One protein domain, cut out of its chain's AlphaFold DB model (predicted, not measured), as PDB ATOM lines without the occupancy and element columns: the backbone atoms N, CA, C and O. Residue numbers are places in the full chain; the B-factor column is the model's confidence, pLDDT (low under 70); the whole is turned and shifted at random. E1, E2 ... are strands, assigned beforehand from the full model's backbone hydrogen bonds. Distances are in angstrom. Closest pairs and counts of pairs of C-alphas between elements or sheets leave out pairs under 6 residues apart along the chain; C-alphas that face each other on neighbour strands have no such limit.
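AT A GLANCE: This is residues 104 to 153 of the 153 residues of an uncharacterized protein of Roseburia inulinivorans (UniProt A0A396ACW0). Two antiparallel hairpins, E1 with E2 and E3 with E4, make a loose V, joined at its narrow end by residues 128 to 131, while their loops spread apart at the other end. The first hairpin is short in its strands but has a long loop, of which residues 111 to 117 stick out; the second is a longer, twisted ribbon. The printed part has 50 residues, with no named helix and four named strands in the order E1, E2, E3, E4, forming two sheets of two strands. The class is all strand, though under half of the residues, 22 of 50, are in named elements. It is only just loose, close to compact, with a radius of gyration of the C-alphas of 12.2 A and spans of 34 by 25 by 18 A.

HOW THE PARTS SIT: E1, residues 104 to 106, and E2, residues 123 to 127, form an antiparallel hairpin at 167 degrees, with N 105 and O 124 within hydrogen-bond range at 2.9 A. E3, residues 132 to 138, and E4, residues 146 to 152, form another at 151 degrees, with N 133 and O 151 at 2.8 A. E2 and E3 are near each other, with 5 pairs of C-alphas within 10 A. The closest C-alphas of E1 and E4, those of Cys 104 and Ile 150, are 7.7 A apart. Those of E2 and E4, Ile 123 and Ala 148, are 7.2 A apart. E1 and E3 are apart.

IN THESE COORDINATES: E1 begins at C-alpha 104, (124.798, 128.901, 160.901), and spans 6.6 A. E2 spans 11.2 A. E3 covers 19.5 A from C-alpha 132 at (121.901, 119.319, 165.406). E4 covers 19.9 A and ends at C-alpha 152, (119.549, 120.757, 168.907).

THE WHOLE: The C-alphas farthest apart, those of Ala 129 and Lys 142, are 36.0 A apart. The printed part has no cut. The link from E1 to E2 is long, 16 residues. Residues 138 to 150 and residue 153 have pLDDT under 70.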
ATOM      1  N   CYS A 104     124.600 129.174 162.321       86.75
ATOM      2  CA  CYS A 104     124.798 128.901 160.901       86.75
ATOM      3  C   CYS A 104     124.713 130.153 160.036       86.75
ATOM      4  O   CYS A 104     124.118 131.161 160.414       86.75
ATOM      5  N   GLU A 105     125.222 130.029 158.818       86.00
ATOM      6  CA  GLU A 105     125.118 131.038 157.775       86.00
ATOM      7  C   GLU A 105     124.073 130.608 156.741       86.00
ATOM      8  O   GLU A 105     124.094 129.477 156.249       86.00
ATOM      9  N   ALA A 106     123.154 131.508 156.395       83.75
ATOM     10  CA  ALA A 106     122.228 131.287 155.291       83.75
ATOM     11  C   ALA A 106     122.938 131.505 153.948       83.75
ATOM     12  O   ALA A 106     123.815 132.356 153.816       83.75
ATOM     13  N   THR A 107     122.541 130.749 152.930       82.00
ATOM     14  CA  THR A 107     123.006 130.977 151.560       82.00
ATOM     15  C   THR A 107     122.192 132.103 150.927       82.00
ATOM     16  O   THR A 107     120.980 131.970 150.770       82.00
ATOM     17  N   ASP A 108     122.859 133.188 150.524       76.50
ATOM     18  CA  ASP A 108     122.207 134.406 150.013       76.50
ATOM     19  C   ASP A 108     121.402 134.190 148.720       76.50
ATOM     20  O   ASP A 108     120.353 134.802 148.522       76.50
ATOM     21  N   TYR A 109     121.884 133.317 147.828       73.81
ATOM     22  CA  TYR A 109     121.230 133.018 146.555       73.81
ATOM     23  C   TYR A 109     121.347 131.535 146.215       73.81
ATOM     24  O   TYR A 109     122.449 130.992 146.135       73.81
ATOM     25  N   LEU A 110     120.211 130.900 145.918       71.25
ATOM     26  CA  LEU A 110     120.179 129.604 145.249       71.25
ATOM     27  C   LEU A 110     119.655 129.752 143.823       71.25
ATOM     28  O   LEU A 110     118.524 130.178 143.598       71.25
ATOM     29  N   TYR A 111     120.454 129.304 142.859       71.00
ATOM     30  CA  TYR A 111     119.976 129.026 141.510       71.00
ATOM     31  C   TYR A 111     119.442 127.595 141.471       71.00
ATOM     32  O   TYR A 111     120.209 126.636 141.413       71.00
ATOM     33  N   ILE A 112     118.118 127.452 141.537       70.94
ATOM     34  CA  ILE A 112     117.449 126.148 141.591       70.94
ATOM     35  C   ILE A 112     117.049 125.731 140.175       70.94
ATOM     36  O   ILE A 112     116.210 126.370 139.540       70.94
ATOM     37  N   GLN A 113     117.633 124.642 139.678       76.56
ATOM     38  CA  GLN A 113     117.084 123.927 138.523       76.56
ATOM     39  C   GLN A 113     115.893 123.056 138.963       76.56
ATOM     40  O   GLN A 113     115.832 122.674 140.134       76.56
ATOM     41  N   PRO A 114     114.952 122.708 138.063       80.38
ATOM     42  CA  PRO A 114     113.860 121.793 138.391       80.38
ATOM     43  C   PRO A 114     114.389 120.507 139.045       80.38
ATOM     44  O   PRO A 114     115.204 119.801 138.454       80.38
ATOM     45  N   GLY A 115     113.948 120.214 140.270       79.38
ATOM     46  CA  GLY A 115     114.473 119.095 141.051       79.38
ATOM     47  C   GLY A 115     114.267 119.254 142.558       79.38
ATOM     48  O   GLY A 115     113.504 120.104 143.014       79.38
ATOM     49  N   THR A 116     114.939 118.405 143.336       78.88
ATOM     50  CA  THR A 116     114.894 118.412 144.806       78.88
ATOM     51  C   THR A 116     115.980 119.321 145.376       78.88
ATOM     52  O   THR A 116     117.151 119.144 145.055       78.88
ATOM     53  N   VAL A 117     115.597 120.231 146.274       79.81
ATOM     54  CA  VAL A 117     116.516 121.066 147.065       79.81
ATOM     55  C   VAL A 117     116.647 120.471 148.461       79.81
ATOM     56  O   VAL A 117     115.636 120.112 149.072       79.81
ATOM     57  N   LYS A 118     117.872 120.346 148.973       83.00
ATOM     58  CA  LYS A 118     118.117 119.893 150.347       83.00
ATOM     59  C   LYS A 118     118.276 121.097 151.263       83.00
ATOM     60  O   LYS A 118     118.788 122.131 150.854       83.00
ATOM     61  N   VAL A 119     117.886 120.945 152.527       82.06
ATOM     62  CA  VAL A 119     118.098 121.991 153.544       82.06
ATOM     63  C   VAL A 119     119.587 122.318 153.687       82.06
ATOM     64  O   VAL A 119     119.941 123.483 153.809       82.06
ATOM     65  N   ASP A 120     120.450 121.309 153.550       80.56
ATOM     66  CA  ASP A 120     121.912 121.456 153.537       80.56
ATOM     67  C   ASP A 120     122.433 122.357 152.396       80.56
ATOM     68  O   ASP A 120     123.563 122.830 152.468       80.56
ATOM     69  N   ASP A 121     121.638 122.600 151.346       82.75
ATOM     70  CA  ASP A 121     121.989 123.542 150.273       82.75
ATOM     71  C   ASP A 121     121.659 124.997 150.663       82.75
ATOM     72  O   ASP A 121     122.156 125.932 150.041       82.75
ATOM     73  N   LEU A 122     120.807 125.197 151.678       84.25
ATOM     74  CA  LEU A 122     120.310 126.504 152.124       84.25
ATOM     75  C   LEU A 122     121.140 127.098 153.264       84.25
ATOM     76  O   LEU A 122     121.182 128.317 153.415       84.25
ATOM     77  N   ILE A 123     121.794 126.256 154.059       86.56
ATOM     78  CA  ILE A 123     122.545 126.649 155.256       86.56
ATOM     79  C   ILE A 123     123.967 126.100 155.196       86.56
ATOM     80  O   ILE A 123     124.212 125.004 154.693       86.56
ATOM     81  N   ARG A 124     124.924 126.864 155.710       85.25
ATOM     82  CA  ARG A 124     126.350 126.532 155.709       85.25
ATOM     83  C   ARG A 124     126.946 126.830 157.079       85.25
ATOM     84  O   ARG A 124     126.336 127.510 157.898       85.25
ATOM     85  N   ASN A 125     128.155 126.317 157.301       86.00
ATOM     86  CA  ASN A 125     128.962 126.605 158.488       86.00
ATOM     87  C   ASN A 125     128.210 126.370 159.814       86.00
ATOM     88  O   ASN A 125     128.212 127.232 160.685       86.00
ATOM     89  N   ILE A 126     127.535 125.220 159.934       86.38
ATOM     90  CA  ILE A 126     126.827 124.845 161.163       86.38
ATOM     91  C   ILE A 126     127.860 124.648 162.275       86.38
ATOM     92  O   ILE A 126     128.757 123.810 162.133       86.38
ATOM     93  N   LYS A 127     127.724 125.398 163.368       88.25
ATOM     94  CA  LYS A 127     128.578 125.305 164.554       88.25
ATOM     95  C   LYS A 127     127.716 125.027 165.773       88.25
ATOM     96  O   LYS A 127     126.856 125.830 166.119       88.25
ATOM     97  N   ASP A 128     127.969 123.890 166.404       88.25
ATOM     98  CA  ASP A 128     127.355 123.495 167.667       88.25
ATOM     99  C   ASP A 128     128.210 122.389 168.308       88.25
ATOM    100  O   ASP A 128     128.816 121.576 167.594       88.25
ATOM    101  N   ALA A 129     128.273 122.375 169.641       85.75
ATOM    102  CA  ALA A 129     128.986 121.348 170.399       85.75
ATOM    103  C   ALA A 129     128.240 119.999 170.389       85.75
ATOM    104  O   ALA A 129     128.860 118.931 170.434       85.75
ATOM    105  N   SER A 130     126.915 120.043 170.270       85.94
ATOM    106  CA  SER A 130     126.002 118.904 170.272       85.94
ATOM    107  C   SER A 130     125.523 118.516 168.869       85.94
ATOM    108  O   SER A 130     125.843 119.142 167.855       85.94
ATOM    109  N   GLU A 131     124.763 117.422 168.790       85.00
ATOM    110  CA  GLU A 131     124.117 117.028 167.539       85.00
ATOM    111  C   GLU A 131     122.978 117.995 167.186       85.00
ATOM    112  O   GLU A 131     122.143 118.342 168.021       85.00
ATOM    113  N   THR A 132     122.909 118.384 165.913       83.62
ATOM    114  CA  THR A 132     121.901 119.319 165.406       83.62
ATOM    115  C   THR A 132     121.111 118.733 164.244       83.62
ATOM    116  O   THR A 132     121.590 117.878 163.489       83.62
ATOM    117  N   SER A 133     119.886 119.227 164.083       83.38
ATOM    118  CA  SER A 133     119.009 118.943 162.953       83.38
ATOM    119  C   SER A 133     118.577 120.238 162.279       83.38
ATOM    120  O   SER A 133     118.290 121.244 162.931       83.38
ATOM    121  N   SER A 134     118.495 120.198 160.952       82.62
ATOM    122  CA  SER A 134     118.071 121.316 160.119       82.62
ATOM    123  C   SER A 134     116.693 121.066 159.509       82.62
ATOM    124  O   SER A 134     116.317 119.930 159.200       82.62
ATOM    125  N   GLY A 135     115.920 122.136 159.334       81.56
ATOM    126  CA  GLY A 135     114.578 122.064 158.767       81.56
ATOM    127  C   GLY A 135     114.136 123.364 158.107       81.56
ATOM    128  O   GLY A 135     114.759 124.413 158.263       81.56
ATOM    129  N   ILE A 136     113.037 123.278 157.358       76.75
ATOM    130  CA  ILE A 136     112.356 124.435 156.775       76.75
ATOM    131  C   ILE A 136     111.027 124.594 157.495       76.75
ATOM    132  O   ILE A 136     110.232 123.653 157.547       76.75
ATOM    133  N   VAL A 137     110.765 125.796 158.000       72.62
ATOM    134  CA  VAL A 137     109.470 126.146 158.582       72.62
ATOM    135  C   VAL A 137     108.768 127.119 157.643       72.62
ATOM    136  O   VAL A 137     109.274 128.199 157.338       72.62
ATOM    137  N   SER A 138     107.590 126.723 157.159       66.44
ATOM    138  CA  SER A 138     106.709 127.608 156.399       66.44
ATOM    139  C   SER A 138     105.829 128.387 157.376       66.44
ATOM    140  O   SER A 138     104.988 127.801 158.053       66.44
ATOM    141  N   CYS A 139     106.029 129.702 157.468       60.41
ATOM    142  CA  CYS A 139     105.155 130.585 158.238       60.41
ATOM    143  C   CYS A 139     104.135 131.242 157.296       60.41
ATOM    144  O   CYS A 139     104.518 131.946 156.360       60.41
ATOM    145  N   GLU A 140     102.834 131.062 157.545       55.62
ATOM    146  CA  GLU A 140     101.756 131.727 156.795       55.62
ATOM    147  C   GLU A 140     101.731 133.244 157.068       55.62
ATOM    148  O   GLU A 140     100.923 133.748 157.844       55.62
ATOM    149  N   LYS A 141     102.598 134.022 156.417       47.91
ATOM    150  CA  LYS A 141     102.434 135.483 156.319       47.91
ATOM    151  C   LYS A 141     102.867 135.985 154.951       47.91
ATOM    152  O   LYS A 141     104.003 136.392 154.800       47.91
ATOM    153  N   LYS A 142     101.924 135.968 153.994       47.66
ATOM    154  CA  LYS A 142     101.710 136.807 152.778       47.66
ATOM    155  C   LYS A 142     102.901 137.356 151.949       47.66
ATOM    156  O   LYS A 142     102.674 138.086 150.990       47.66
ATOM    157  N   MET A 143     104.128 136.959 152.237       40.16
ATOM    158  CA  MET A 143     105.355 137.133 151.474       40.16
ATOM    159  C   MET A 143     106.113 135.823 151.700       40.16
ATOM    160  O   MET A 143     106.343 135.443 152.845       40.16
ATOM    161  N   ILE A 144     106.391 135.067 150.638       40.84
ATOM    162  CA  ILE A 144     106.991 133.729 150.731       40.84
ATOM    163  C   ILE A 144     108.454 133.892 151.176       40.84
ATOM    164  O   ILE A 144     109.357 133.930 150.347       40.84
ATOM    165  N   LEU A 145     108.688 134.051 152.481       46.44
ATOM    166  CA  LEU A 145     110.000 133.871 153.095       46.44
ATOM    167  C   LEU A 145     110.079 132.429 153.597       46.44
ATOM    168  O   LEU A 145     109.371 132.045 154.529       46.44
ATOM    169  N   LEU A 146     110.931 131.628 152.960       52.12
ATOM    170  CA  LEU A 146     111.334 130.331 153.487       52.12
ATOM    171  C   LEU A 146     112.403 130.582 154.555       52.12
ATOM    172  O   LEU A 146     113.497 131.036 154.226       52.12
ATOM    173  N   HIS A 147     112.095 130.299 155.819       53.72
ATOM    174  CA  HIS A 147     113.097 130.323 156.880       53.72
ATOM    175  C   HIS A 147     113.660 128.910 157.049       53.72
ATOM    176  O   HIS A 147     112.932 127.978 157.402       53.72
ATOM    177  N   ALA A 148     114.954 128.754 156.772       58.50
ATOM    178  CA  ALA A 148     115.710 127.595 157.225       58.50
ATOM    179  C   ALA A 148     116.127 127.827 158.683       58.50
ATOM    180  O   ALA A 148     116.502 128.942 159.047       58.50
ATOM    181  N   PHE A 149     116.038 126.794 159.513       64.25
ATOM    182  CA  PHE A 149     116.412 126.866 160.923       64.25
ATOM    183  C   PHE A 149     117.179 125.615 161.359       64.25
ATOM    184  O   PHE A 149     117.053 124.555 160.735       64.25
ATOM    185  N   ILE A 150     117.973 125.753 162.425       65.88
ATOM    186  CA  ILE A 150     118.761 124.684 163.042       65.88
ATOM    187  C   ILE A 150     118.400 124.598 164.518       65.88
ATOM    188  O   ILE A 150     118.347 125.612 165.208       65.88
ATOM    189  N   GLN A 151     118.159 123.380 164.995       72.00
ATOM    190  CA  GLN A 151     117.882 123.084 166.400       72.00
ATOM    191  C   GLN A 151     118.766 121.948 166.894       72.00
ATOM    192  O   GLN A 151     119.197 121.103 166.108       72.00
ATOM    193  N   LYS A 152     118.996 121.921 168.209       74.31
ATOM    194  CA  LYS A 152     119.549 120.757 168.907       74.31
ATOM    195  C   LYS A 152     118.563 119.587 168.848       74.31
ATOM    196  O   LYS A 152     117.350 119.815 168.801       74.31
ATOM    197  N   CYS A 153     119.096 118.369 168.792       59.75
ATOM    198  CA  CYS A 153     118.321 117.125 168.722       59.75
ATOM    199  C   CYS A 153     117.724 116.698 170.069       59.75
ATOM    200  O   CYS A 153     118.373 116.926 171.111       59.75
TER     201      CYS A 153